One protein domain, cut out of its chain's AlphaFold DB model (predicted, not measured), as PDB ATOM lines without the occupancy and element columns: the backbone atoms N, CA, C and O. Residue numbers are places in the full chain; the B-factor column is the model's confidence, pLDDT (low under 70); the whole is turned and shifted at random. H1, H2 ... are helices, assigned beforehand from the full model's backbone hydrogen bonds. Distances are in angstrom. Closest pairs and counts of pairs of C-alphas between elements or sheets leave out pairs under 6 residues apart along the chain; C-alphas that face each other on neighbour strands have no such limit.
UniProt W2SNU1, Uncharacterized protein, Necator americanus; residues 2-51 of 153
ATOM      1  N   VAL A   2      33.617 -25.895 -25.271       33.19
ATOM      2  CA  VAL A   2      33.969 -26.246 -26.674       33.19
ATOM      3  C   VAL A   2      32.765 -26.240 -27.636       33.19
ATOM      4  O   VAL A   2      32.910 -25.946 -28.821       33.19
ATOM      5  N   SER A   3      31.564 -26.547 -27.141       34.00
ATOM      6  CA  SER A   3      30.326 -26.562 -27.933       34.00
ATOM      7  C   SER A   3      29.826 -25.172 -28.342       34.00
ATOM      8  O   SER A   3      29.219 -25.056 -29.404       34.00
ATOM      9  N   SER A   4      30.083 -24.130 -27.542       32.53
ATOM     10  CA  SER A   4      29.698 -22.748 -27.870       32.53
ATOM     11  C   SER A   4      30.624 -22.151 -28.933       32.53
ATOM     12  O   SER A   4      30.137 -21.634 -29.930       32.53
ATOM     13  N   LEU A   5      31.937 -22.372 -28.799       46.19
ATOM     14  CA  LEU A   5      32.949 -21.942 -29.775       46.19
ATOM     15  C   LEU A   5      32.707 -22.522 -31.176       46.19
ATOM     16  O   LEU A   5      32.666 -21.789 -32.159       46.19
ATOM     17  N   LYS A   6      32.406 -23.826 -31.274       49.59
ATOM     18  CA  LYS A   6      32.093 -24.455 -32.570       49.59
ATOM     19  C   LYS A   6      30.883 -23.825 -33.272       49.59
ATOM     20  O   LYS A   6      30.834 -23.824 -34.501       49.59
ATOM     21  N   LYS A   7      29.893 -23.325 -32.520       49.50
ATOM     22  CA  LYS A   7      28.693 -22.693 -33.095       49.50
ATOM     23  C   LYS A   7      28.996 -21.311 -33.675       49.50
ATOM     24  O   LYS A   7      28.354 -20.940 -34.654       49.50
ATOM     25  N   GLU A   8      29.933 -20.571 -33.096       53.59
ATOM     26  CA  GLU A   8      30.330 -19.232 -33.548       53.59
ATOM     27  C   GLU A   8      31.288 -19.302 -34.744       53.59
ATOM     28  O   GLU A   8      31.017 -18.671 -35.767       53.59
ATOM     29  N   ASP A   9      32.287 -20.187 -34.703       57.28
ATOM     30  CA  ASP A   9      33.226 -20.407 -35.816       57.28
ATOM     31  C   ASP A   9      32.504 -20.843 -37.105       57.28
ATOM     32  O   ASP A   9      32.770 -20.348 -38.204       57.28
ATOM     33  N   THR A  10      31.484 -21.699 -36.963       59.22
ATOM     34  CA  THR A  10      30.643 -22.139 -38.085       59.22
ATOM     35  C   THR A  10      29.884 -20.971 -38.733       59.22
ATOM     36  O   THR A  10      29.654 -20.975 -39.948       59.22
ATOM     37  N   LYS A  11      29.468 -19.962 -37.950       67.19
ATOM     38  CA  LYS A  11      28.755 -18.784 -38.477       67.19
ATOM     39  C   LYS A  11      29.684 -17.931 -39.334       67.19
ATOM     40  O   LYS A  11      29.282 -17.523 -40.421       67.19
ATOM     41  N   ILE A  12      30.926 -17.735 -38.893       72.19
ATOM     42  CA  ILE A  12      31.941 -16.947 -39.605       72.19
ATOM     43  C   ILE A  12      32.305 -17.618 -40.930       72.19
ATOM     44  O   ILE A  12      32.171 -17.012 -41.994       72.19
ATOM     45  N   SER A  13      32.689 -18.898 -40.881       69.62
ATOM     46  CA  SER A  13      33.079 -19.683 -42.057       69.62
ATOM     47  C   SER A  13      31.969 -19.718 -43.118       69.62
ATOM     48  O   SER A  13      32.224 -19.532 -44.313       69.62
ATOM     49  N   ARG A  14      30.706 -19.887 -42.699       70.44
ATOM     50  CA  ARG A  14      29.550 -19.816 -43.610       70.44
ATOM     51  C   ARG A  14      29.319 -18.413 -44.155       70.44
ATOM     52  O   ARG A  14      29.012 -18.289 -45.339       70.44
ATOM     53  N   LYS A  15      29.464 -17.373 -43.331       73.31
ATOM     54  CA  LYS A  15      29.233 -15.993 -43.762       73.31
ATOM     55  C   LYS A  15      30.218 -15.575 -44.839       73.31
ATOM     56  O   LYS A  15      29.792 -15.121 -45.898       73.31
ATOM     57  N   ILE A  16      31.505 -15.814 -44.602       73.06
ATOM     58  CA  ILE A  16      32.564 -15.586 -45.586       73.06
ATOM     59  C   ILE A  16      32.184 -16.296 -46.886       73.06
ATOM     60  O   ILE A  16      32.076 -15.664 -47.929       73.06
ATOM     61  N   THR A  17      31.843 -17.583 -46.813       69.56
ATOM     62  CA  THR A  17      31.432 -18.386 -47.978       69.56
ATOM     63  C   THR A  17      30.196 -17.843 -48.707       69.56
ATOM     64  O   THR A  17      30.116 -17.966 -49.928       69.56
ATOM     65  N   SER A  18      29.241 -17.224 -48.004       74.19
ATOM     66  CA  SER A  18      28.103 -16.552 -48.646       74.19
ATOM     67  C   SER A  18      28.516 -15.279 -49.389       74.19
ATOM     68  O   SER A  18      28.075 -15.082 -50.512       74.19
ATOM     69  N   LEU A  19      29.446 -14.488 -48.843       74.94
ATOM     70  CA  LEU A  19      29.992 -13.316 -49.538       74.94
ATOM     71  C   LEU A  19      30.729 -13.716 -50.825       74.94
ATOM     72  O   LEU A  19      30.552 -13.075 -51.858       74.94
ATOM     73  N   TRP A  20      31.481 -14.825 -50.794       72.12
ATOM     74  CA  TRP A  20      32.113 -15.386 -51.997       72.12
ATOM     75  C   TRP A  20      31.090 -15.854 -53.041       72.12
ATOM     76  O   TRP A  20      31.342 -15.745 -54.240       72.12
ATOM     77  N   ARG A  21      29.936 -16.386 -52.609       71.25
ATOM     78  CA  ARG A  21      28.850 -16.800 -53.515       71.25
ATOM     79  C   ARG A  21      28.242 -15.604 -54.242       71.25
ATOM     80  O   ARG A  21      27.977 -15.705 -55.437       71.25
ATOM     81  N   ASP A  22      28.086 -14.492 -53.535       75.19
ATOM     82  CA  ASP A  22      27.476 -13.267 -54.052       75.19
ATOM     83  C   ASP A  22      28.442 -12.451 -54.944       75.19
ATOM     84  O   ASP A  22      28.086 -11.378 -55.423       75.19
ATOM     85  N   LYS A  23      29.649 -12.982 -55.224       74.38
ATOM     86  CA  LYS A  23      30.674 -12.422 -56.130       74.38
ATOM     87  C   LYS A  23      31.048 -10.965 -55.836       74.38
ATOM     88  O   LYS A  23      31.344 -10.204 -56.756       74.38
ATOM     89  N   PHE A  24      31.058 -10.577 -54.565       72.62
ATOM     90  CA  PHE A  24      31.581  -9.268 -54.188       72.62
ATOM     91  C   PHE A  24      33.078  -9.190 -54.491       72.62
ATOM     92  O   PHE A  24      33.837 -10.099 -54.146       72.62
ATOM     93  N   ASP A  25      33.490  -8.100 -55.135       72.00
ATOM     94  CA  ASP A  25      34.902  -7.768 -55.274       72.00
ATOM     95  C   ASP A  25      35.424  -7.195 -53.948       72.00
ATOM     96  O   ASP A  25      34.670  -6.627 -53.156       72.00
ATOM     97  N   TRP A  26      36.726  -7.317 -53.695       74.56
ATOM     98  CA  TRP A  26      37.351  -6.853 -52.451       74.56
ATOM     99  C   TRP A  26      37.268  -5.330 -52.266       74.56
ATOM    100  O   TRP A  26      37.430  -4.838 -51.150       74.56
ATOM    101  N   LYS A  27      37.013  -4.586 -53.353       76.94
ATOM    102  CA  LYS A  27      36.795  -3.132 -53.355       76.94
ATOM    103  C   LYS A  27      35.330  -2.725 -53.195       76.94
ATOM    104  O   LYS A  27      35.055  -1.540 -53.016       76.94
ATOM    105  N   THR A  28      34.388  -3.659 -53.299       79.56
ATOM    106  CA  THR A  28      32.962  -3.331 -53.261       79.56
ATOM    107  C   THR A  28      32.516  -3.118 -51.820       79.56
ATOM    108  O   THR A  28      32.689  -3.986 -50.965       79.56
ATOM    109  N   VAL A  29      31.910  -1.961 -51.547       79.06
ATOM    110  CA  VAL A  29      31.336  -1.660 -50.230       79.06
ATOM    111  C   VAL A  29      30.190  -2.632 -49.950       79.06
ATOM    112  O   VAL A  29      29.293  -2.801 -50.779       79.06
ATOM    113  N   LEU A  30      30.222  -3.288 -48.786       80.69
ATOM    114  CA  LEU A  30      29.153  -4.201 -48.394       80.69
ATOM    115  C   LEU A  30      27.852  -3.430 -48.113       80.69
ATOM    116  O   LEU A  30      27.895  -2.361 -47.500       80.69
ATOM    117  N   PRO A  31      26.684  -3.993 -48.481       85.62
ATOM    118  CA  PRO A  31      25.394  -3.418 -48.124       85.62
ATOM    119  C   PRO A  31      25.246  -3.228 -46.604       85.62
ATOM    120  O   PRO A  31      25.773  -4.050 -45.841       85.62
ATOM    121  N   PRO A  32      24.479  -2.220 -46.146       83.75
ATOM    122  CA  PRO A  32      24.346  -1.877 -44.725       83.75
ATOM    123  C   PRO A  32      23.945  -3.069 -43.847       83.75
ATOM    124  O   PRO A  32      24.540  -3.296 -42.793       83.75
ATOM    125  N   ASP A  33      23.015  -3.895 -44.332       82.00
ATOM    126  CA  ASP A  33      22.528  -5.086 -43.629       82.00
ATOM    127  C   ASP A  33      23.643  -6.107 -43.361       82.00
ATOM    128  O   ASP A  33      23.696  -6.739 -42.304       82.00
ATOM    129  N   ARG A  34      24.566  -6.265 -44.319       78.38
ATOM    130  CA  ARG A  34      25.694  -7.203 -44.223       78.38
ATOM    131  C   ARG A  34      26.797  -6.660 -43.324       78.38
ATOM    132  O   ARG A  34      27.400  -7.440 -42.590       78.38
ATOM    133  N   THR A  35      27.019  -5.350 -43.353       83.50
ATOM    134  CA  THR A  35      27.972  -4.658 -42.479       83.50
ATOM    135  C   THR A  35      27.542  -4.751 -41.018       83.50
ATOM    136  O   THR A  35      28.351  -5.119 -40.170       83.50
ATOM    137  N   LEU A  36      26.259  -4.527 -40.723       85.44
ATOM    138  CA  LEU A  36      25.719  -4.653 -39.367       85.44
ATOM    139  C   LEU A  36      25.851  -6.086 -38.831       85.44
ATOM    140  O   LEU A  36      26.224  -6.307 -37.681       85.44
ATOM    141  N   GLU A  37      25.565  -7.083 -39.669       82.69
ATOM    142  CA  GLU A  37      25.723  -8.490 -39.300       82.69
ATOM    143  C   GLU A  37      27.194  -8.861 -39.056       82.69
ATOM    144  O   GLU A  37      27.495  -9.577 -38.101       82.69
ATOM    145  N   TRP A  38      28.117  -8.348 -39.877       83.00
ATOM    146  CA  TRP A  38      29.557  -8.521 -39.675       83.00
ATOM    147  C   TRP A  38      30.028  -7.885 -38.368       83.00
ATOM    148  O   TRP A  38      30.745  -8.518 -37.597       83.00
ATOM    149  N   GLN A  39      29.561  -6.674 -38.072       85.81
ATOM    150  CA  GLN A  39      29.893  -5.985 -36.834       85.81
ATOM    151  C   GLN A  39      29.418  -6.774 -35.608       85.81
ATOM    152  O   GLN A  39      30.204  -6.986 -34.691       85.81
ATOM    153  N   ARG A  40      28.198  -7.330 -35.633       86.31
ATOM    154  CA  ARG A  40      27.700  -8.224 -34.568       86.31
ATOM    155  C   ARG A  40      28.581  -9.459 -34.377       86.31
ATOM    156  O   ARG A  40      28.779  -9.913 -33.253       86.31
ATOM    157  N   ILE A  41      29.106 -10.023 -35.464       83.06
ATOM    158  CA  ILE A  41      30.039 -11.155 -35.407       83.06
ATOM    159  C   ILE A  41      31.354 -10.718 -34.745       83.06
ATOM    160  O   ILE A  41      31.821 -11.392 -33.827       83.06
ATOM    161  N   CYS A  42      31.923  -9.581 -35.148       85.06
ATOM    162  CA  CYS A  42      33.123  -9.023 -34.524       85.06
ATOM    163  C   CYS A  42      32.919  -8.727 -33.032       85.06
ATOM    164  O   CYS A  42      33.761  -9.095 -32.217       85.06
ATOM    165  N   GLU A  43      31.783  -8.135 -32.667       87.38
ATOM    166  CA  GLU A  43      31.398  -7.869 -31.279       87.38
ATOM    167  C   GLU A  43      31.258  -9.165 -30.474       87.38
ATOM    168  O   GLU A  43      31.749  -9.232 -29.351       87.38
ATOM    169  N   SER A  44      30.680 -10.222 -31.055       82.81
ATOM    170  CA  SER A  44      30.548 -11.523 -30.381       82.81
ATOM    171  C   SER A  44      31.887 -12.200 -30.076       82.81
ATOM    172  O   SER A  44      31.994 -12.952 -29.113       82.81
ATOM    173  N   MET A  45      32.924 -11.909 -30.867       80.44
ATOM    174  CA  MET A  45      34.284 -12.406 -30.640       80.44
ATOM    175  C   MET A  45      35.121 -11.481 -29.754       80.44
ATOM    176  O   MET A  45      36.234 -11.842 -29.354       80.44
ATOM    177  N   ASN A  46      34.625 -10.277 -29.468       87.06
ATOM    178  CA  ASN A  46      35.390  -9.285 -28.744       87.06
ATOM    179  C   ASN A  46      35.688  -9.778 -27.321       87.06
ATOM    180  O   ASN A  46      34.809 -10.237 -26.596       87.06
ATOM    181  N   GLY A  47      36.957  -9.708 -26.921       82.19
ATOM    182  CA  GLY A  47      37.408 -10.188 -25.613       82.19
ATOM    183  C   GLY A  47      37.714 -11.688 -25.529       82.19
ATOM    184  O   GLY A  47      38.178 -12.134 -24.476       82.19
ATOM    185  N   PHE A  48      37.552 -12.471 -26.605       84.19
ATOM    186  CA  PHE A  48      38.000 -13.863 -26.598       84.19
ATOM    187  C   PHE A  48      39.528 -13.941 -26.462       84.19
ATOM    188  O   PHE A  48      40.284 -13.529 -27.341       84.19
ATOM    189  N   LYS A  49      39.992 -14.509 -25.346       85.88
ATOM    190  CA  LYS A  49      41.407 -14.791 -25.090       85.88
ATOM    191  C   LYS A  49      41.561 -16.252 -24.700       85.88
ATOM    192  O   LYS A  49      40.895 -16.738 -23.786       85.88
ATOM    193  N   LYS A  50      42.478 -16.956 -25.364       82.62
ATOM    194  CA  LYS A  50      42.824 -18.340 -25.034       82.62
ATOM    195  C   LYS A  50      44.328 -18.477 -24.859       82.62
ATOM    196  O   LYS A  50      45.086 -18.265 -25.797       82.62
ATOM    197  N   LEU A  51      44.746 -18.877 -23.660       85.19
ATOM    198  CA  LEU A  51      46.127 -19.279 -23.416       85.19
ATOM    199  C   LEU A  51      46.363 -20.654 -24.048       85.19
ATOM    200  O   LEU A  51      45.631 -21.607 -23.759       85.19
TER     201      LEU A  51
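Overview. This is residues 2 to 51 of the 153 residues of an uncharacterized protein of Necator americanus (UniProt W2SNU1). Two helices, the long H1 and the shorter H2, run side by side in opposite directions, joined at one end by a loop, in a loose U with little contact between its two arms. Residues 20 to 29, at the turn of the U, and the tail of residues 46 to 51 after H2 stick out from this pair. The printed part has 50 residues, with two named helices in the order H1, H2 and no named strand; the class is all helix. It is loose, with a radius of gyration of the C-alphas of 12.6 A, and elongated, spanning 36 by 18 by 18 A.

Along the chain. Find C-alpha 2 at (33.969, -26.246, -26.674), where H1 begins; it takes in residues 2 to 21, 28.9 A from first to last C-alpha, and ends at C-alpha 21, at (28.850, -16.800, -53.515). Look next at C-alpha 32, at (24.346, -1.877, -44.725), where H2 begins; it takes in residues 32 to 45, 20.2 A, and ends at C-alpha 45, at (34.284, -12.406, -30.640).

Arrangement. Start from H1 and look across to H2: the two are close but not clearly touching, with 1 pair of C-alphas within 8 A. That closest pair is Ile 12 and Ile 41, whose C-alphas are 7.4 A apart. Their lines stand at a shallow tilt of 26 degrees, and they run opposite ways, 12.4 A from centre to centre. In H2 every O i to N i+4 pair is within hydrogen-bond range; in H1 14 of 16 are.

Size, cuts and confidence. The C-alphas of Lys 23 and Leu 51 are the two farthest apart, at 36.8 A. The printed part has no cut, and the link from H1 to H2, 10 residues, is short. Check the B-factor column: the mean pLDDT of the printed part is 73.0, and residues 2 to 11, 13 and 17 are under 70.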